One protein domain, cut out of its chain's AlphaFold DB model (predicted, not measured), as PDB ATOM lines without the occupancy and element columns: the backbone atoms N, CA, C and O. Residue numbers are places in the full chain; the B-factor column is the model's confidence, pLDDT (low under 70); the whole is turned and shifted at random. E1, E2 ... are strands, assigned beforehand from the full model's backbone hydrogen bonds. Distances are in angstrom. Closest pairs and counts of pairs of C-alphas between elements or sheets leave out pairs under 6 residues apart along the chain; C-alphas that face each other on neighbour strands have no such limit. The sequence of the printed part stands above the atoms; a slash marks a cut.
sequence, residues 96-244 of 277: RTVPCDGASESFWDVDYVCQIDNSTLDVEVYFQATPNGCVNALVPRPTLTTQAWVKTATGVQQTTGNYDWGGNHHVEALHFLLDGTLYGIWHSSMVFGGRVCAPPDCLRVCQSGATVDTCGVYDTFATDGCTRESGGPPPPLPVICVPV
ATOM      1  N   ARG A  96     227.974 217.695 359.279       96.94
ATOM      2  CA  ARG A  96     228.688 218.320 360.393       96.94
ATOM      3  C   ARG A  96     227.853 219.404 361.028       96.94
ATOM      4  O   ARG A  96     227.422 220.327 360.346       96.94
ATOM      5  N   THR A  97     227.703 219.336 362.343       97.94
ATOM      6  CA  THR A  97     227.156 220.438 363.133       97.94
ATOM      7  C   THR A  97     228.288 221.370 363.551       97.94
ATOM      8  O   THR A  97     229.231 220.945 364.220       97.94
ATOM      9  N   VAL A  98     228.203 222.637 363.158       97.19
ATOM     10  CA  VAL A  98     229.235 223.659 363.381       97.19
ATOM     11  C   VAL A  98     228.638 224.896 364.059       97.19
ATOM     12  O   VAL A  98     227.441 225.157 363.914       97.19
ATOM     13  N   PRO A  99     229.434 225.674 364.815       97.12
ATOM     14  CA  PRO A  99     228.952 226.907 365.431       97.12
ATOM     15  C   PRO A  99     228.653 227.995 364.386       97.12
ATOM     16  O   PRO A  99     229.446 228.217 363.470       97.12
ATOM     17  N   CYS A 100     227.542 228.711 364.584       96.38
ATOM     18  CA  CYS A 100     227.056 229.805 363.739       96.38
ATOM     19  C   CYS A 100     226.549 230.980 364.576       96.38
ATOM     20  O   CYS A 100     225.404 230.967 365.016       96.38
ATOM     21  N   ASP A 101     227.379 231.992 364.837       92.00
ATOM     22  CA  ASP A 101     226.958 233.231 365.519       92.00
ATOM     23  C   ASP A 101     226.056 233.022 366.760       92.00
ATOM     24  O   ASP A 101     225.046 233.697 366.961       92.00
ATOM     25  N   GLY A 102     226.425 232.061 367.616       91.44
ATOM     26  CA  GLY A 102     225.695 231.721 368.846       91.44
ATOM     27  C   GLY A 102     224.618 230.638 368.698       91.44
ATOM     28  O   GLY A 102     224.039 230.230 369.705       91.44
ATOM     29  N   ALA A 103     224.383 230.146 367.485       94.38
ATOM     30  CA  ALA A 103     223.607 228.950 367.177       94.38
ATOM     31  C   ALA A 103     224.518 227.807 366.683       94.38
ATOM     32  O   ALA A 103     225.739 227.957 366.596       94.38
ATOM     33  N   SER A 104     223.910 226.664 366.365       96.19
ATOM     34  CA  SER A 104     224.561 225.548 365.678       96.19
ATOM     35  C   SER A 104     223.813 225.265 364.386       96.19
ATOM     36  O   SER A 104     222.591 225.152 364.409       96.19
ATOM     37  N   GLU A 105     224.548 225.108 363.294       96.69
ATOM     38  CA  GLU A 105     224.006 224.790 361.973       96.69
ATOM     39  C   GLU A 105     224.635 223.503 361.456       96.69
ATOM     40  O   GLU A 105     225.746 223.149 361.861       96.69
ATOM     41  N   SER A 106     223.929 222.781 360.588       96.75
ATOM     42  CA  SER A 106     224.437 221.529 360.024       96.75
ATOM     43  C   SER A 106     224.706 221.660 358.531       96.75
ATOM     44  O   SER A 106     223.796 221.943 357.758       96.75
ATOM     45  N   PHE A 107     225.948 221.407 358.127       96.00
ATOM     46  CA  PHE A 107     226.383 221.422 356.733       96.00
ATOM     47  C   PHE A 107     227.044 220.102 356.390       96.00
ATOM     48  O   PHE A 107     227.753 219.519 357.211       96.00
ATOM     49  N   TRP A 108     226.833 219.628 355.174       97.12
ATOM     50  CA  TRP A 108     227.596 218.497 354.680       97.12
ATOM     51  C   TRP A 108     229.007 218.917 354.300       97.12
ATOM     52  O   TRP A 108     229.267 220.049 353.902       97.12
ATOM     53  N   ASP A 109     229.911 217.960 354.428       97.81
ATOM     54  CA  ASP A 109     231.168 217.945 353.704       97.81
ATOM     55  C   ASP A 109     230.946 218.146 352.200       97.81
ATOM     56  O   ASP A 109     230.025 217.569 351.621       97.81
ATOM     57  N   VAL A 110     231.803 218.954 351.578       96.38
ATOM     58  CA  VAL A 110     231.722 219.298 350.157       96.38
ATOM     59  C   VAL A 110     233.019 218.865 349.504       96.38
ATOM     60  O   VAL A 110     234.077 219.456 349.712       96.38
ATOM     61  N   ASP A 111     232.935 217.802 348.724       97.44
ATOM     62  CA  ASP A 111     234.092 217.155 348.129       97.44
ATOM     63  C   ASP A 111     233.934 217.134 346.614       97.44
ATOM     64  O   ASP A 111     232.863 216.802 346.107       97.44
ATOM     65  N   TYR A 112     235.012 217.440 345.897       97.56
ATOM     66  CA  TYR A 112     235.041 217.417 344.435       97.56
ATOM     67  C   TYR A 112     236.212 216.596 343.940       97.56
ATOM     68  O   TYR A 112     237.324 216.739 344.447       97.56
ATOM     69  N   VAL A 113     235.984 215.807 342.897       97.56
ATOM     70  CA  VAL A 113     237.065 215.297 342.059       97.56
ATOM     71  C   VAL A 113     236.966 215.965 340.700       97.56
ATOM     72  O   VAL A 113     235.902 215.980 340.089       97.56
ATOM     73  N   CYS A 114     238.076 216.525 340.239       97.94
ATOM     74  CA  CYS A 114     238.173 217.234 338.977       97.94
ATOM     75  C   CYS A 114     239.203 216.568 338.072       97.94
ATOM     76  O   CYS A 114     240.331 216.317 338.495       97.94
ATOM     77  N   GLN A 115     238.826 216.323 336.821       97.56
ATOM     78  CA  GLN A 115     239.723 215.894 335.761       97.56
ATOM     79  C   GLN A 115     240.080 217.098 334.888       97.56
ATOM     80  O   GLN A 115     239.200 217.800 334.384       97.56
ATOM     81  N   ILE A 116     241.377 217.332 334.720       97.69
ATOM     82  CA  ILE A 116     241.926 218.383 333.872       97.69
ATOM     83  C   ILE A 116     242.789 217.687 332.827       97.69
ATOM     84  O   ILE A 116     243.894 217.264 333.142       97.69
ATOM     85  N   ASP A 117     242.271 217.561 331.610       95.88
ATOM     86  CA  ASP A 117     242.987 217.015 330.454       95.88
ATOM     87  C   ASP A 117     242.908 218.043 329.322       95.88
ATOM     88  O   ASP A 117     241.956 218.096 328.540       95.88
ATOM     89  N   ASN A 118     243.864 218.970 329.314       93.81
ATOM     90  CA  ASN A 118     243.951 220.010 328.300       93.81
ATOM     91  C   ASN A 118     245.409 220.372 327.987       93.81
ATOM     92  O   ASN A 118     246.363 219.840 328.545       93.81
ATOM     93  N   SER A 119     245.605 221.316 327.066       91.31
ATOM     94  CA  SER A 119     246.941 221.714 326.598       91.31
ATOM     95  C   SER A 119     247.836 222.345 327.672       91.31
ATOM     96  O   SER A 119     249.042 222.469 327.455       91.31
ATOM     97  N   THR A 120     247.260 222.776 328.796       92.50
ATOM     98  CA  THR A 120     247.981 223.400 329.909       92.50
ATOM     99  C   THR A 120     248.336 222.388 330.988       92.50
ATOM    100  O   THR A 120     249.404 222.501 331.592       92.50
ATOM    101  N   LEU A 121     247.443 221.438 331.262       96.06
ATOM    102  CA  LEU A 121     247.571 220.535 332.393       96.06
ATOM    103  C   LEU A 121     246.872 219.196 332.119       96.06
ATOM    104  O   LEU A 121     245.795 219.175 331.528       96.06
ATOM    105  N   ASP A 122     247.500 218.116 332.581       97.50
ATOM    106  CA  ASP A 122     246.998 216.736 332.548       97.50
ATOM    107  C   ASP A 122     247.119 216.147 333.964       97.50
ATOM    108  O   ASP A 122     248.175 215.634 334.359       97.50
ATOM    109  N   VAL A 123     246.089 216.371 334.786       97.81
ATOM    110  CA  VAL A 123     246.028 215.948 336.193       97.81
ATOM    111  C   VAL A 123     244.603 215.615 336.627       97.81
ATOM    112  O   VAL A 123     243.620 216.119 336.085       97.81
ATOM    113  N   GLU A 124     244.499 214.846 337.707       98.12
ATOM    114  CA  GLU A 124     243.271 214.730 338.496       98.12
ATOM    115  C   GLU A 124     243.482 215.454 339.830       98.12
ATOM    116  O   GLU A 124     244.570 215.392 340.411       98.12
ATOM    117  N   VAL A 125     242.464 216.147 340.331       98.25
ATOM    118  CA  VAL A 125     242.527 216.880 341.602       98.25
ATOM    119  C   VAL A 125     241.358 216.476 342.481       98.25
ATOM    120  O   VAL A 125     240.213 216.507 342.045       98.25
ATOM    121  N   TYR A 126     241.642 216.123 343.727       98.25
ATOM    122  CA  TYR A 126     240.635 215.850 344.741       98.25
ATOM    123  C   TYR A 126     240.640 216.954 345.795       98.25
ATOM    124  O   TYR A 126     241.690 217.247 346.364       98.25
ATOM    125  N   PHE A 127     239.475 217.528 346.075       98.31
ATOM    126  CA  PHE A 127     239.245 218.527 347.110       98.31
ATOM    127  C   PHE A 127     238.383 217.950 348.229       98.31
ATOM    128  O   PHE A 127     237.327 217.375 347.968       98.31
ATOM    129  N   GLN A 128     238.811 218.171 349.470       98.00
ATOM    130  CA  GLN A 128     238.025 217.919 350.675       98.00
ATOM    131  C   GLN A 128     237.734 219.239 351.372       98.00
ATOM    132  O   GLN A 128     238.636 219.783 352.014       98.00
ATOM    133  N   ALA A 129     236.507 219.751 351.273       98.00
ATOM    134  CA  ALA A 129     236.082 220.933 352.013       98.00
ATOM    135  C   ALA A 129     235.219 220.518 353.212       98.00
ATOM    136  O   ALA A 129     234.138 219.939 353.090       98.00
ATOM    137  N   THR A 130     235.726 220.805 354.407       98.19
ATOM    138  CA  THR A 130     235.105 220.446 355.681       98.19
ATOM    139  C   THR A 130     234.524 221.684 356.358       98.19
ATOM    140  O   THR A 130     235.295 222.590 356.698       98.19
ATOM    141  N   PRO A 131     233.203 221.730 356.620       97.94
ATOM    142  CA  PRO A 131     232.602 222.774 357.442       97.94
ATOM    143  C   PRO A 131     233.261 222.832 358.818       97.94
ATOM    144  O   PRO A 131     233.346 221.821 359.519       97.94
ATOM    145  N   ASN A 132     233.723 224.018 359.209       97.62
ATOM    146  CA  ASN A 132     234.330 224.267 360.521       97.62
ATOM    147  C   ASN A 132     233.651 225.406 361.304       97.62
ATOM    148  O   ASN A 132     234.010 225.667 362.451       97.62
ATOM    149  N   GLY A 133     232.668 226.063 360.698       97.12
ATOM    150  CA  GLY A 133     231.914 227.180 361.249       97.12
ATOM    151  C   GLY A 133     230.946 227.711 360.200       97.12
ATOM    152  O   GLY A 133     230.778 227.110 359.135       97.12
ATOM    153  N   CYS A 134     230.325 228.849 360.479       96.12
ATOM    154  CA  CYS A 134     229.596 229.609 359.477       96.12
ATOM    155  C   CYS A 134     229.526 231.091 359.819       96.12
ATOM    156  O   CYS A 134     229.715 231.503 360.961       96.12
ATOM    157  N   VAL A 135     229.248 231.885 358.789       92.56
ATOM    158  CA  VAL A 135     228.959 233.312 358.904       92.56
ATOM    159  C   VAL A 135     227.472 233.505 358.665       92.56
ATOM    160  O   VAL A 135     226.969 233.140 357.594       92.56
ATOM    161  N   ASN A 136     226.770 234.098 359.627       88.88
ATOM    162  CA  ASN A 136     225.364 234.413 359.463       88.88
ATOM    163  C   ASN A 136     225.225 235.712 358.655       88.88
ATOM    164  O   ASN A 136     225.550 236.806 359.119       88.88
ATOM    165  N   ALA A 137     224.801 235.581 357.398       86.12
ATOM    166  CA  ALA A 137     224.459 236.712 356.543       86.12
ATOM    167  C   ALA A 137     222.928 236.819 356.441       86.12
ATOM    168  O   ALA A 137     222.232 236.774 357.449       86.12
ATOM    169  N   LEU A 138     222.380 236.955 355.229       88.69
ATOM    170  CA  LEU A 138     220.941 236.764 355.021       88.69
ATOM    171  C   LEU A 138     220.532 235.293 355.232       88.69
ATOM    172  O   LEU A 138     219.405 235.024 355.633       88.69
ATOM    173  N   VAL A 139     221.459 234.370 354.965       89.62
ATOM    174  CA  VAL A 139     221.366 232.932 355.242       89.62
ATOM    175  C   VAL A 139     222.699 232.454 355.838       89.62
ATOM    176  O   VAL A 139     223.736 233.063 355.534       89.62
ATOM    177  N   PRO A 140     222.703 231.407 356.683       92.19
ATOM    178  CA  PRO A 140     223.935 230.792 357.165       92.19
ATOM    179  C   PRO A 140     224.791 230.283 356.005       92.19
ATOM    180  O   PRO A 140     224.297 229.583 355.122       92.19
ATOM    181  N   ARG A 141     226.082 230.627 356.005       93.50
ATOM    182  CA  ARG A 141     227.048 230.153 355.001       93.50
ATOM    183  C   ARG A 141     228.208 229.450 355.683       93.50
ATOM    184  O   ARG A 141     228.802 230.072 356.569       93.50
ATOM    185  N   PRO A 142     228.565 228.219 355.286       95.69
ATOM    186  CA  PRO A 142     229.650 227.500 355.931       95.69
ATOM    187  C   PRO A 142     230.981 228.224 355.717       95.69
ATOM    188  O   PRO A 142     231.281 228.709 354.627       95.69
ATOM    189  N   THR A 143     231.802 228.268 356.761       95.50
ATOM    190  CA  THR A 143     233.245 228.442 356.615       95.50
ATOM    191  C   THR A 143     233.861 227.059 356.481       95.50
ATOM    192  O   THR A 143     233.490 226.126 357.199       95.50
ATOM    193  N   LEU A 144     234.774 226.909 355.527       96.81
ATOM    194  CA  LEU A 144     235.295 225.613 355.117       96.81
ATOM    195  C   LEU A 144     236.810 225.578 355.325       96.81
ATOM    196  O   LEU A 144     237.518 226.541 355.038       96.81
ATOM    197  N   THR A 145     237.313 224.463 355.851       97.69
ATOM    198  CA  THR A 145     238.734 224.108 355.756       97.69
ATOM    199  C   THR A 145     238.901 223.175 354.576       97.69
ATOM    200  O   THR A 145     238.251 222.131 354.544       97.69
ATOM    201  N   THR A 146     239.782 223.526 353.644       97.88
ATOM    202  CA  THR A 146     239.972 222.752 352.416       97.88
ATOM    203  C   THR A 146     241.349 222.109 352.377       97.88
ATOM    204  O   THR A 146     242.362 222.753 352.644       97.88
ATOM    205  N   GLN A 147     241.386 220.830 352.022       97.94
ATOM    206  CA  GLN A 147     242.599 220.116 351.632       97.94
ATOM    207  C   GLN A 147     242.470 219.688 350.174       97.94
ATOM    208  O   GLN A 147     241.357 219.456 349.701       97.94
ATOM    209  N   ALA A 148     243.594 219.585 349.468       98.25
ATOM    210  CA  ALA A 148     243.599 219.097 348.099       98.25
ATOM    211  C   ALA A 148     244.732 218.100 347.850       98.25
ATOM    212  O   ALA A 148     245.797 218.172 348.467       98.25
ATOM    213  N   TRP A 149     244.511 217.194 346.905       98.25
ATOM    214  CA  TRP A 149     245.507 216.264 346.387       98.25
ATOM    215  C   TRP A 149     245.501 216.325 344.871       98.25
ATOM    216  O   TRP A 149     244.440 216.359 344.261       98.25
ATOM    217  N   VAL A 150     246.683 216.311 344.268       98.19
ATOM    218  CA  VAL A 150     246.856 216.311 342.814       98.19
ATOM    219  C   VAL A 150     247.518 215.003 342.417       98.19
ATOM    220  O   VAL A 150     248.579 214.655 342.943       98.19
ATOM    221  N   LYS A 151     246.905 214.285 341.480       97.75
ATOM    222  CA  LYS A 151     247.499 213.137 340.802       97.75
ATOM    223  C   LYS A 151     248.112 213.600 339.492       97.75
ATOM    224  O   LYS A 151     247.429 214.123 338.621       97.75
ATOM    225  N   THR A 152     249.410 213.372 339.366       96.88
ATOM    226  CA  THR A 152     250.182 213.578 338.137       96.88
ATOM    227  C   THR A 152     250.668 212.227 337.612       96.88
ATOM    228  O   THR A 152     250.534 211.202 338.287       96.88
ATOM    229  N   ALA A 153     251.356 212.219 336.468       95.81
ATOM    230  CA  ALA A 153     252.052 211.030 335.968       95.81
ATOM    231  C   ALA A 153     253.077 210.435 336.963       95.81
ATOM    232  O   ALA A 153     253.432 209.263 336.857       95.81
ATOM    233  N   THR A 154     253.567 211.228 337.925       96.12
ATOM    234  CA  THR A 154     254.554 210.780 338.926       96.12
ATOM    235  C   THR A 154     253.932 210.224 340.207       96.12
ATOM    236  O   THR A 154     254.643 209.634 341.020       96.12
ATOM    237  N   GLY A 155     252.616 210.373 340.380       96.00
ATOM    238  CA  GLY A 155     251.883 209.926 341.558       96.00
ATOM    239  C   GLY A 155     250.990 211.011 342.155       96.00
ATOM    240  O   GLY A 155     250.774 212.071 341.563       96.00
ATOM    241  N   VAL A 156     250.463 210.711 343.341       97.06
ATOM    242  CA  VAL A 156     249.566 211.583 344.105       97.06
ATOM    243  C   VAL A 156     250.359 212.355 345.151       97.06
ATOM    244  O   VAL A 156     251.112 211.761 345.922       97.06
ATOM    245  N   GLN A 157     250.154 213.668 345.212       96.81
ATOM    246  CA  GLN A 157     250.726 214.534 346.240       96.81
ATOM    247  C   GLN A 157     249.659 215.437 346.852       96.81
ATOM    248  O   GLN A 157     248.770 215.925 346.158       96.81
ATOM    249  N   GLN A 158     249.755 215.668 348.159       97.50
ATOM    250  CA  GLN A 158     248.937 216.676 348.824       97.50
ATOM    251  C   GLN A 158     249.419 218.076 348.429       97.50
ATOM    252  O   GLN A 158     250.620 218.310 348.294       97.50
ATOM    253  N   THR A 159     248.486 219.008 348.275       97.50
ATOM    254  CA  THR A 159     248.769 220.412 347.986       97.50
ATOM    255  C   THR A 159     247.884 221.349 348.809       97.50
ATOM    256  O   THR A 159     246.968 220.925 349.517       97.50
ATOM    257  N   THR A 160     248.165 222.647 348.724       96.50
ATOM    258  CA  THR A 160     247.281 223.695 349.227       96.50
ATOM    259  C   THR A 160     246.005 223.703 348.398       96.50
ATOM    260  O   THR A 160     246.073 223.919 347.190       96.50
ATOM    261  N   GLY A 161     244.864 223.490 349.053       96.25
ATOM    262  CA  GLY A 161     243.534 223.608 348.465       96.25
ATOM    263  C   GLY A 161     242.767 224.780 349.068       96.25
ATOM    264  O   GLY A 161     242.885 225.056 350.261       96.25
ATOM    265  N   ASN A 162     241.954 225.447 348.262       97.44
ATOM    266  CA  ASN A 162     240.927 226.367 348.726       97.44
ATOM    267  C   ASN A 162     239.612 226.048 348.016       97.44
ATOM    268  O   ASN A 162     239.615 225.621 346.864       97.44
ATOM    269  N   TYR A 163     238.511 226.221 348.737       96.69
ATOM    270  CA  TYR A 163     237.180 226.183 348.166       96.69
ATOM    271  C   TYR A 163     236.448 227.444 348.625       96.69
ATOM    272  O   TYR A 163     236.348 227.694 349.831       96.69
ATOM    273  N   ASP A 164     235.948 228.217 347.669       94.31
ATOM    274  CA  ASP A 164     235.040 229.334 347.902       94.31
ATOM    275  C   ASP A 164     233.622 228.871 347.569       94.31
ATOM    276  O   ASP A 164     233.362 228.370 346.481       94.31
ATOM    277  N   TRP A 165     232.700 229.047 348.512       91.69
ATOM    278  CA  TRP A 165     231.290 228.692 348.352       91.69
ATOM    279  C   TRP A 165     230.547 229.640 347.393       91.69
ATOM    280  O   TRP A 165     229.435 229.347 346.974       91.69
ATOM    281  N   GLY A 166     231.105 230.810 347.061       88.69
ATOM    282  CA  GLY A 166     230.471 231.733 346.110       88.69
ATOM    283  C   GLY A 166     229.218 232.429 346.652       88.69
ATOM    284  O   GLY A 166     228.342 232.869 345.902       88.69
ATOM    285  N   GLY A 167     229.102 232.534 347.980       87.62
ATOM    286  CA  GLY A 167     227.999 233.218 348.656       87.62
ATOM    287  C   GLY A 167     226.627 232.561 348.450       87.62
ATOM    288  O   GLY A 167     226.514 231.350 348.335       87.62
ATOM    289  N   ASN A 168     225.555 233.361 348.434       84.94
ATOM    290  CA  ASN A 168     224.176 232.846 348.336       84.94
ATOM    291  C   ASN A 168     223.805 232.343 346.933       84.94
ATOM    292  O   ASN A 168     222.702 231.845 346.731       84.94
ATOM    293  N   HIS A 169     224.689 232.544 345.959       85.31
ATOM    294  CA  HIS A 169     224.475 232.130 344.579       85.31
ATOM    295  C   HIS A 169     225.199 230.834 344.236       85.31
ATOM    296  O   HIS A 169     225.013 230.351 343.122       85.31
ATOM    297  N   HIS A 170     225.967 230.282 345.188       86.88
ATOM    298  CA  HIS A 170     226.715 229.043 345.013       86.88
ATOM    299  C   HIS A 170     227.598 229.096 343.764       86.88
ATOM    300  O   HIS A 170     227.577 228.205 342.934       86.88
ATOM    301  N   VAL A 171     228.326 230.200 343.571       89.25
ATOM    302  CA  VAL A 171     229.300 230.307 342.475       89.25
ATOM    303  C   VAL A 171     230.619 229.740 342.966       89.25
ATOM    304  O   VAL A 171     231.520 230.495 343.336       89.25
ATOM    305  N   GLU A 172     230.688 228.416 343.083       92.50
ATOM    306  CA  GLU A 172     231.838 227.786 343.719       92.50
ATOM    307  C   GLU A 172     233.142 228.043 342.961       92.50
ATOM    308  O   GLU A 172     233.192 228.032 341.730       92.50
ATOM    309  N   ALA A 173     234.224 228.193 343.717       94.62
ATOM    310  CA  ALA A 173     235.581 228.249 343.202       94.62
ATOM    311  C   ALA A 173     236.432 227.193 343.881       94.62
ATOM    312  O   ALA A 173     236.338 227.008 345.093       94.62
ATOM    313  N   LEU A 174     237.318 226.557 343.127       97.06
ATOM    314  CA  LEU A 174     238.307 225.636 343.677       97.06
ATOM    315  C   LEU A 174     239.695 226.126 343.284       97.06
ATOM    316  O   LEU A 174     239.946 226.357 342.105       97.06
ATOM    317  N   HIS A 175     240.626 226.233 344.227       97.44
ATOM    318  CA  HIS A 175     242.011 226.590 343.911       97.44
ATOM    319  C   HIS A 175     242.986 225.566 344.441       97.44
ATOM    320  O   HIS A 175     242.851 225.095 345.568       97.44
ATOM    321  N   PHE A 176     244.018 225.275 343.658       98.00
ATOM    322  CA  PHE A 176     245.098 224.395 344.076       98.00
ATOM    323  C   PHE A 176     246.454 224.892 343.585       98.00
ATOM    324  O   PHE A 176     246.558 225.573 342.563       98.00
ATOM    325  N   LEU A 177     247.508 224.558 344.330       97.50
ATOM    326  CA  LEU A 177     248.883 224.866 343.945       97.50
ATOM    327  C   LEU A 177     249.525 223.650 343.265       97.50
ATOM    328  O   LEU A 177     249.423 222.528 343.760       97.50
ATOM    329  N   LEU A 178     250.238 223.857 342.166       97.50
ATOM    330  CA  LEU A 178     251.066 222.824 341.548       97.50
ATOM    331  C   LEU A 178     252.334 223.470 340.995       97.50
ATOM    332  O   LEU A 178     252.267 224.459 340.271       97.50
ATOM    333  N   ASP A 179     253.493 222.952 341.401       96.38
ATOM    334  CA  ASP A 179     254.814 223.452 340.995       96.38
ATOM    335  C   ASP A 179     254.986 224.976 341.170       96.38
ATOM    336  O   ASP A 179     255.611 225.666 340.366       96.38
ATOM    337  N   GLY A 180     254.400 225.523 342.242       95.81
ATOM    338  CA  GLY A 180     254.432 226.955 342.561       95.81
ATOM    339  C   GLY A 180     253.477 227.826 341.735       95.81
ATOM    340  O   GLY A 180     253.426 229.035 341.958       95.81
ATOM    341  N   THR A 181     252.705 227.234 340.823       96.56
ATOM    342  CA  THR A 181     251.645 227.909 340.068       96.56
ATOM    343  C   THR A 181     250.305 227.672 340.749       96.56
ATOM    344  O   THR A 181     249.958 226.536 341.077       96.56
ATOM    345  N   LEU A 182     249.561 228.750 340.994       97.19
ATOM    346  CA  LEU A 182     248.192 228.671 341.492       97.19
ATOM    347  C   LEU A 182     247.249 228.487 340.298       97.19
ATOM    348  O   LEU A 182     247.355 229.201 339.298       97.19
ATOM    349  N   TYR A 183     246.340 227.531 340.417       97.44
ATOM    350  CA  TYR A 183     245.290 227.256 339.445       97.44
ATOM    351  C   TYR A 183     243.937 227.468 340.113       97.44
ATOM    352  O   TYR A 183     243.758 227.077 341.267       97.44
ATOM    353  N   GLY A 184     243.002 228.084 339.394       96.38
ATOM    354  CA  GLY A 184     241.607 228.222 339.803       96.38
ATOM    355  C   GLY A 184     240.704 227.430 338.867       96.38
ATOM    356  O   GLY A 184     240.864 227.512 337.655       96.38
ATOM    357  N   ILE A 185     239.761 226.674 339.405       96.94
ATOM    358  CA  ILE A 185     238.678 226.041 338.661       96.94
ATOM    359  C   ILE A 185     237.414 226.847 338.948       96.94
ATOM    360  O   ILE A 185     237.132 227.174 340.105       96.94
ATOM    361  N   TRP A 186     236.700 227.214 337.889       94.94
ATOM    362  CA  TRP A 186     235.577 228.142 337.938       94.94
ATOM    363  C   TRP A 186     234.441 227.688 337.010       94.94
ATOM    364  O   TRP A 186     234.550 226.676 336.322       94.94
ATOM    365  N   HIS A 187     233.357 228.458 336.997       93.06
ATOM    366  CA  HIS A 187     232.182 228.269 336.147       93.06
ATOM    367  C   HIS A 187     232.258 229.113 334.871       93.06
ATOM    368  O   HIS A 187     232.325 230.342 334.926       93.06
ATOM    369  N   SER A 188     232.196 228.477 333.708       90.31
ATOM    370  CA  SER A 188     232.199 229.136 332.396       90.31
ATOM    371  C   SER A 188     230.798 229.470 331.873       90.31
ATOM    372  O   SER A 188     230.655 230.111 330.826       90.31
ATOM    373  N   SER A 189     229.755 229.049 332.593       84.88
ATOM    374  CA  SER A 189     228.365 229.386 332.300       84.88
ATOM    375  C   SER A 189     227.651 229.866 333.556       84.88
ATOM    376  O   SER A 189     227.587 229.169 334.568       84.88
ATOM    377  N   MET A 190     227.103 231.077 333.478       85.88
ATOM    378  CA  MET A 190     226.327 231.703 334.544       85.88
ATOM    379  C   MET A 190     225.079 232.338 333.943       85.88
ATOM    380  O   MET A 190     225.117 232.945 332.871       85.88
ATOM    381  N   VAL A 191     223.955 232.220 334.644       82.44
ATOM    382  CA  VAL A 191     222.696 232.858 334.246       82.44
ATOM    383  C   VAL A 191     222.481 234.172 334.999       82.44
ATOM    384  O   VAL A 191     223.201 234.515 335.943       82.44
ATOM    385  N   PHE A 192     221.465 234.935 334.587       81.38
ATOM    386  CA  PHE A 192     221.107 236.206 335.217       81.38
ATOM    387  C   PHE A 192     220.992 236.090 336.747       81.38
ATOM    388  O   PHE A 192     220.302 235.218 337.276       81.38
ATOM    389  N   GLY A 193     221.655 237.006 337.458       81.19
ATOM    390  CA  GLY A 193     221.752 236.976 338.918       81.19
ATOM    391  C   GLY A 193     222.924 236.149 339.452       81.19
ATOM    392  O   GLY A 193     222.947 235.889 340.649       81.19
ATOM    393  N   GLY A 194     223.867 235.747 338.591       80.81
ATOM    394  CA  GLY A 194     225.099 235.065 338.992       80.81
ATOM    395  C   GLY A 194     224.862 233.645 339.486       80.81
ATOM    396  O   GLY A 194     225.611 233.174 340.322       80.81
ATOM    397  N   ARG A 195     223.793 232.983 339.034       82.56
ATOM    398  CA  ARG A 195     223.535 231.586 339.397       82.56
ATOM    399  C   ARG A 195     224.264 230.677 338.424       82.56
ATOM    400  O   ARG A 195     224.232 230.912 337.215       82.56
ATOM    401  N   VAL A 196     224.882 229.641 338.962       86.50
ATOM    402  CA  VAL A 196     225.469 228.560 338.175       86.50
ATOM    403  C   VAL A 196     224.409 227.497 337.917       86.50
ATOM    404  O   VAL A 196     223.399 227.408 338.616       86.50
ATOM    405  N   CYS A 197     224.608 226.719 336.868       82.88
ATOM    406  CA  CYS A 197     223.668 225.688 336.428       82.88
ATOM    407  C   CYS A 197     224.358 224.346 336.150       82.88
ATOM    408  O   CYS A 197     223.688 223.352 335.881       82.88
ATOM    409  N   ALA A 198     225.686 224.325 336.236       87.19
ATOM    410  CA  ALA A 198     226.529 223.149 336.157       87.19
ATOM    411  C   ALA A 198     227.637 223.274 337.220       87.19
ATOM    412  O   ALA A 198     227.850 224.373 337.736       87.19
ATOM    413  N   PRO A 199     228.324 222.174 337.566       91.38
ATOM    414  CA  PRO A 199     229.555 222.232 338.351       91.38
ATOM    415  C   PRO A 199     230.645 223.084 337.671       91.38
ATOM    416  O   PRO A 199     230.564 223.305 336.459       91.38
ATOM    417  N   PRO A 200     231.697 223.492 338.412       94.75
ATOM    418  CA  PRO A 200     232.854 224.167 337.828       94.75
ATOM    419  C   PRO A 200     233.440 223.374 336.649       94.75
ATOM    420  O   PRO A 200     233.684 222.171 336.762       94.75
ATOM    421  N   ASP A 201     233.672 224.046 335.524       95.44
ATOM    422  CA  ASP A 201     233.925 223.409 334.226       95.44
ATOM    423  C   ASP A 201     235.061 224.055 333.411       95.44
ATOM    424  O   ASP A 201     235.308 223.683 332.260       95.44
ATOM    425  N   CYS A 202     235.778 225.026 333.982       96.00
ATOM    426  CA  CYS A 202     236.891 225.692 333.309       96.00
ATOM    427  C   CYS A 202     238.071 225.986 334.236       96.00
ATOM    428  O   CYS A 202     237.916 226.176 335.442       96.00
ATOM    429  N   LEU A 203     239.268 226.054 333.648       97.19
ATOM    430  CA  LEU A 203     240.526 226.324 334.340       97.19
ATOM    431  C   LEU A 203     240.998 227.765 334.117       97.19
ATOM    432  O   LEU A 203     240.988 228.291 333.005       97.19
ATOM    433  N   ARG A 204     241.539 228.371 335.167       96.00
ATOM    434  CA  ARG A 204     242.269 229.639 335.164       96.00
ATOM    435  C   ARG A 204     243.680 229.412 335.679       96.00
ATOM    436  O   ARG A 204     243.882 228.771 336.709       96.00
ATOM    437  N   VAL A 205     244.659 229.966 334.969       96.69
ATOM    438  CA  VAL A 205     246.064 229.961 335.389       96.69
ATOM    439  C   VAL A 205     246.376 231.325 335.981       96.69
ATOM    440  O   VAL A 205     246.342 232.341 335.278       96.69
ATOM    441  N   CYS A 206     246.670 231.362 337.275       95.62
ATOM    442  CA  CYS A 206     246.950 232.604 337.979       95.62
ATOM    443  C   CYS A 206     248.320 233.172 337.580       95.62
ATOM    444  O   CYS A 206     249.228 232.443 337.175       95.62
ATOM    445  N   GLN A 207     248.501 234.487 337.720       95.56
ATOM    446  CA  GLN A 207     249.831 235.085 337.581       95.56
ATOM    447  C   GLN A 207     250.787 234.611 338.682       95.56
ATOM    448  O   GLN A 207     250.379 234.240 339.783       95.56
ATOM    449  N   SER A 208     252.089 234.649 338.393       94.75
ATOM    450  CA  SER A 208     253.113 234.314 339.384       94.75
ATOM    451  C   SER A 208     253.006 235.228 340.609       94.75
ATOM    452  O   SER A 208     252.924 236.448 340.474       94.75
ATOM    453  N   GLY A 209     253.007 234.634 341.805       92.12
ATOM    454  CA  GLY A 209     252.846 235.356 343.070       92.12
ATOM    455  C   GLY A 209     251.399 235.691 343.441       92.12
ATOM    456  O   GLY A 209     251.188 236.301 344.488       92.12
ATOM    457  N   ALA A 210     250.413 235.289 342.632       94.38
ATOM    458  CA  ALA A 210     249.011 235.408 343.003       94.38
ATOM    459  C   ALA A 210     248.682 234.545 344.233       94.38
ATOM    460  O   ALA A 210     249.216 233.452 344.432       94.38
ATOM    461  N   THR A 211     247.768 235.056 345.045       93.81
ATOM    462  CA  THR A 211     247.112 234.359 346.153       93.81
ATOM    463  C   THR A 211     245.715 233.912 345.726       93.81
ATOM    464  O   THR A 211     245.251 234.306 344.659       93.81
ATOM    465  N   VAL A 212     245.031 233.123 346.558       91.12
ATOM    466  CA  VAL A 212     243.619 232.760 346.335       91.12
ATOM    467  C   VAL A 212     242.751 234.017 346.187       91.12
ATOM    468  O   VAL A 212     242.001 234.124 345.223       91.12
ATOM    469  N   ASP A 213     242.942 235.005 347.067       89.06
ATOM    470  CA  ASP A 213     242.168 236.255 347.065       89.06
ATOM    471  C   ASP A 213     242.421 237.126 345.830       89.06
ATOM    472  O   ASP A 213     241.563 237.921 345.465       89.06
ATOM    473  N   THR A 214     243.605 237.000 345.218       90.69
ATOM    474  CA  THR A 214     244.002 237.741 344.008       90.69
ATOM    475  C   THR A 214     243.978 236.867 342.753       90.69
ATOM    476  O   THR A 214     244.551 237.236 341.732       90.69
ATOM    477  N   CYS A 215     243.450 235.651 342.843       88.69
ATOM    478  CA  CYS A 215     243.154 234.800 341.700       88.69
ATOM    479  C   CYS A 215     241.672 234.422 341.729       88.69
ATOM    480  O   CYS A 215     241.285 233.272 341.505       88.69
ATOM    481  N   GLY A 216     240.842 235.406 342.072       79.94
ATOM    482  CA  GLY A 216     239.398 235.285 342.127       79.94
ATOM    483  C   GLY A 216     238.721 235.873 340.894       79.94
ATOM    484  O   GLY A 216     239.330 236.093 339.853       79.94
ATOM    485  N   VAL A 217     237.425 236.146 341.029       67.44
ATOM    486  CA  VAL A 217     236.490 236.527 339.951       67.44
ATOM    487  C   VAL A 217     236.932 237.731 339.119       67.44
ATOM    488  O   VAL A 217     236.574 237.821 337.948       67.44
ATOM    489  N   TYR A 218     237.705 238.648 339.700       70.12
ATOM    490  CA  TYR A 218     237.980 239.962 339.111       70.12
ATOM    491  C   TYR A 218     239.464 240.223 338.824       70.12
ATOM    492  O   TYR A 218     239.834 241.360 338.528       70.12
ATOM    493  N   ASP A 219     240.314 239.199 338.922       70.19
ATOM    494  CA  ASP A 219     241.756 239.392 339.031       70.19
ATOM    495  C   ASP A 219     242.578 239.078 337.774       70.19
ATOM    496  O   ASP A 219     242.109 238.663 336.715       70.19
ATOM    497  N   THR A 220     243.875 239.330 337.921       78.69
ATOM    498  CA  THR A 220     244.929 239.137 336.941       78.69
ATOM    499  C   THR A 220     245.257 237.655 336.741       78.69
ATOM    500  O   THR A 220     246.043 237.063 337.487       78.69
ATOM    501  N   PHE A 221     244.713 237.062 335.682       90.81
ATOM    502  CA  PHE A 221     245.128 235.744 335.199       90.81
ATOM    503  C   PHE A 221     246.324 235.857 334.250       90.81
ATOM    504  O   PHE A 221     246.495 236.855 333.541       90.81
ATOM    505  N   ALA A 222     247.175 234.833 334.235       94.25
ATOM    506  CA  ALA A 222     248.117 234.630 333.139       94.25
ATOM    507  C   ALA A 222     247.369 234.090 331.912       94.25
ATOM    508  O   ALA A 222     247.590 234.557 330.796       94.25
ATOM    509  N   THR A 223     246.432 233.169 332.156       95.44
ATOM    510  CA  THR A 223     245.531 232.602 331.153       95.44
ATOM    511  C   THR A 223     244.145 232.447 331.765       95.44
ATOM    512  O   THR A 223     243.986 231.715 332.744       95.44
ATOM    513  N   ASP A 224     243.143 233.112 331.190       94.44
ATOM    514  CA  ASP A 224     241.741 232.875 331.538       94.44
ATOM    515  C   ASP A 224     241.142 231.849 330.575       94.44
ATOM    516  O   ASP A 224     240.822 232.164 329.428       94.44
ATOM    517  N   GLY A 225     241.030 230.605 331.035       95.19
ATOM    518  CA  GLY A 225     240.422 229.530 330.266       95.19
ATOM    519  C   GLY A 225     238.909 229.440 330.416       95.19
ATOM    520  O   GLY A 225     238.336 228.505 329.873       95.19
ATOM    521  N   CYS A 226     238.270 230.382 331.118       93.50
ATOM    522  CA  CYS A 226     236.820 230.435 331.299       93.50
ATOM    523  C   CYS A 226     236.129 231.422 330.353       93.50
ATOM    524  O   CYS A 226     234.974 231.207 329.995       93.50
ATOM    525  N   THR A 227     236.818 232.495 329.942       91.69
ATOM    526  CA  THR A 227     236.247 233.525 329.060       91.69
ATOM    527  C   THR A 227     235.801 232.920 327.727       91.69
ATOM    528  O   THR A 227     236.599 232.356 326.974       91.69
ATOM    529  N   ARG A 228     234.516 233.092 327.417       90.69
ATOM    530  CA  ARG A 228     233.865 232.646 326.180       90.69
ATOM    531  C   ARG A 228     232.632 233.508 325.900       90.69
ATOM    532  O   ARG A 228     232.134 234.195 326.788       90.69
ATOM    533  N   GLU A 229     232.133 233.478 324.668       87.62
ATOM    534  CA  GLU A 229     230.887 234.169 324.316       87.62
ATOM    535  C   GLU A 229     229.666 233.440 324.907       87.62
ATOM    536  O   GLU A 229     229.636 232.207 324.955       87.62
ATOM    537  N   SER A 230     228.640 234.196 325.310       83.88
ATOM    538  CA  SER A 230     227.325 233.658 325.691       83.88
ATOM    539  C   SER A 230     226.794 232.723 324.603       83.88
ATOM    540  O   SER A 230     226.778 233.070 323.419       83.88
ATOM    541  N   GLY A 231     226.385 231.515 324.997       83.25
ATOM    542  CA  GLY A 231     225.918 230.506 324.041       83.25
ATOM    543  C   GLY A 231     227.013 229.917 323.132       83.25
ATOM    544  O   GLY A 231     226.697 229.166 322.212       83.25
ATOM    545  N   GLY A 232     228.282 230.268 323.362       86.12
ATOM    546  CA  GLY A 232     229.425 229.859 322.549       86.12
ATOM    547  C   GLY A 232     229.850 228.394 322.742       86.12
ATOM    548  O   GLY A 232     229.168 227.634 323.435       86.12
ATOM    549  N   PRO A 233     230.991 227.991 322.155       91.38
ATOM    550  CA  PRO A 233     231.573 226.658 322.334       91.38
ATOM    551  C   PRO A 233     232.106 226.441 323.768       91.38
ATOM    552  O   PRO A 233     232.105 227.389 324.561       91.38
ATOM    553  N   PRO A 234     232.593 225.230 324.101       92.56
ATOM    554  CA  PRO A 234     233.195 224.942 325.405       92.56
ATOM    555  C   PRO A 234     234.322 225.920 325.775       92.56
ATOM    556  O   PRO A 234     234.942 226.501 324.873       92.56
ATOM    557  N   PRO A 235     234.604 226.110 327.077       94.06
ATOM    558  CA  PRO A 235     235.668 226.991 327.542       94.06
ATOM    559  C   PRO A 235     237.035 226.602 326.946       94.06
ATOM    560  O   PRO A 235     237.292 225.417 326.726       94.06
ATOM    561  N   PRO A 236     237.942 227.569 326.699       95.44
ATOM    562  CA  PRO A 236     239.269 227.291 326.139       95.44
ATOM    563  C   PRO A 236     240.115 226.281 326.925       95.44
ATOM    564  O   PRO A 236     240.913 225.565 326.320       95.44
ATOM    565  N   LEU A 237     239.964 226.237 328.254       96.56
ATOM    566  CA  LEU A 237     240.602 225.239 329.115       96.56
ATOM    567  C   LEU A 237     239.516 224.495 329.904       96.56
ATOM    568  O   LEU A 237     239.233 224.878 331.042       96.56
ATOM    569  N   PRO A 238     238.880 223.471 329.311       96.25
ATOM    570  CA  PRO A 238     237.805 222.748 329.970       96.25
ATOM    571  C   PRO A 238     238.331 221.918 331.144       96.25
ATOM    572  O   PRO A 238     239.481 221.462 331.150       96.25
ATOM    573  N   VAL A 239     237.460 221.744 332.132       96.81
ATOM    574  CA  VAL A 239     237.637 220.905 333.321       96.81
ATOM    575  C   VAL A 239     236.341 220.131 333.532       96.81
ATOM    576  O   VAL A 239     235.265 220.648 333.256       96.81
ATOM    577  N   ILE A 240     236.428 218.901 334.031       96.00
ATOM    578  CA  ILE A 240     235.243 218.143 334.445       96.00
ATOM    579  C   ILE A 240     235.337 217.919 335.948       96.00
ATOM    580  O   ILE A 240     236.149 217.112 336.395       96.00
ATOM    581  N   CYS A 241     234.517 218.621 336.730       96.19
ATOM    582  CA  CYS A 241     234.402 218.402 338.170       96.19
ATOM    583  C   CYS A 241     233.106 217.675 338.518       96.19
ATOM    584  O   CYS A 241     232.023 218.058 338.077       96.19
ATOM    585  N   VAL A 242     233.213 216.661 339.373       94.56
ATOM    586  CA  VAL A 242     232.072 215.926 339.923       94.56
ATOM    587  C   VAL A 242     232.096 215.977 341.450       94.56
ATOM    588  O   VAL A 242     233.170 215.830 342.048       94.56
ATOM    589  N   PRO A 243     230.944 216.186 342.109       95.44
ATOM    590  CA  PRO A 243     230.868 216.088 343.556       95.44
ATOM    591  C   PRO A 243     231.011 214.624 343.989       95.44
ATOM    592  O   PRO A 243     230.466 213.716 343.354       95.44
ATOM    593  N   VAL A 244     231.716 214.380 345.092       96.00
ATOM    594  CA  VAL A 244     231.743 213.053 345.721       96.00
ATOM    595  C   VAL A 244     230.375 212.791 346.345       96.00
ATOM    596  O   VAL A 244     229.861 213.597 347.122       96.00
TER     597      VAL A 244
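Overview. This is residues 96 to 244 of the 277 residues of an uncharacterized protein of Deltaproteobacteria bacterium RIFOXYA12_FULL_58_15 (UniProt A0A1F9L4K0). One long antiparallel sheet, twisted and curled, folds back on itself into two unequal leaves: E10, E9, E8, E7, E6 and E5 face E3 and E11, and E4 is the hinge. The small hairpin of E1 and E2 packs on the bent far end of E4. The printed part has 149 residues with eleven named strands, E1 to E11 in chain order, and no named helix; the class is all strand. The large sheet runs E10, E9, E8, E7, E6, E5, E4, E3, E11. The whole is compact, with a radius of gyration of the C-alphas of 15.5 A and spans of 48 by 39 by 29 A.

Along the chain. E1, residues 96 to 100, begins with C-alpha 96 at (228.688, 218.320, 360.393). E2, residues 103 to 108, runs on into E3, residues 110 to 117, at 35 degrees. E4, residues 122 to 136, is the longest strand by residues, 38.8 A, and bends by 70 degrees at residue 133. E5, residues 140 to 152, is 36.7 A long. E6, residues 155 to 164, is 26.5 A long and bends by 58 degrees at residue 160. E7 is residues 173 to 178, E8 residues 181 to 186, E9 residues 202 to 206 and E10 residues 221 to 224. E11, residues 240 to 243, ends with C-alpha 243 at (230.868, 216.088, 343.556).

Arrangement. E3 to E10 form a meander, each strand the antiparallel neighbour of the one before. In the hairpin of E4 and E5, N 126 and O 149 are 2.9 A apart, within hydrogen-bond range. Pairing is staggered in E6: residues 155 to 160 pair with E5, N 157 and O 150 at 2.9 A, and residues 161 to 164 with E7, N 162 and O 175 at 2.9 A. E11, an edge strand, is antiparallel to E3, with N 113 and O 242 at 2.9 A. The closest C-alphas of E9 and E11, Cys 202 and Ile 240, are 7.8 A apart. E1 and E2, with N 98 and O 105 at 2.8 A, form a sandwich, two sheets face to face, with the large sheet. The closest C-alphas of E1 and E4 are Val 98 and Gly 133, 4.9 A.

Size, cuts and confidence. The two C-alphas farthest apart, Gly 102 and Ser 119, are 48.3 A from each other. The printed part has no cut. The links E8 to E9, E9 to E10 and E10 to E11 are long. Mean pLDDT of the printed part is 93.3, and one residue, Val 217, is under 70.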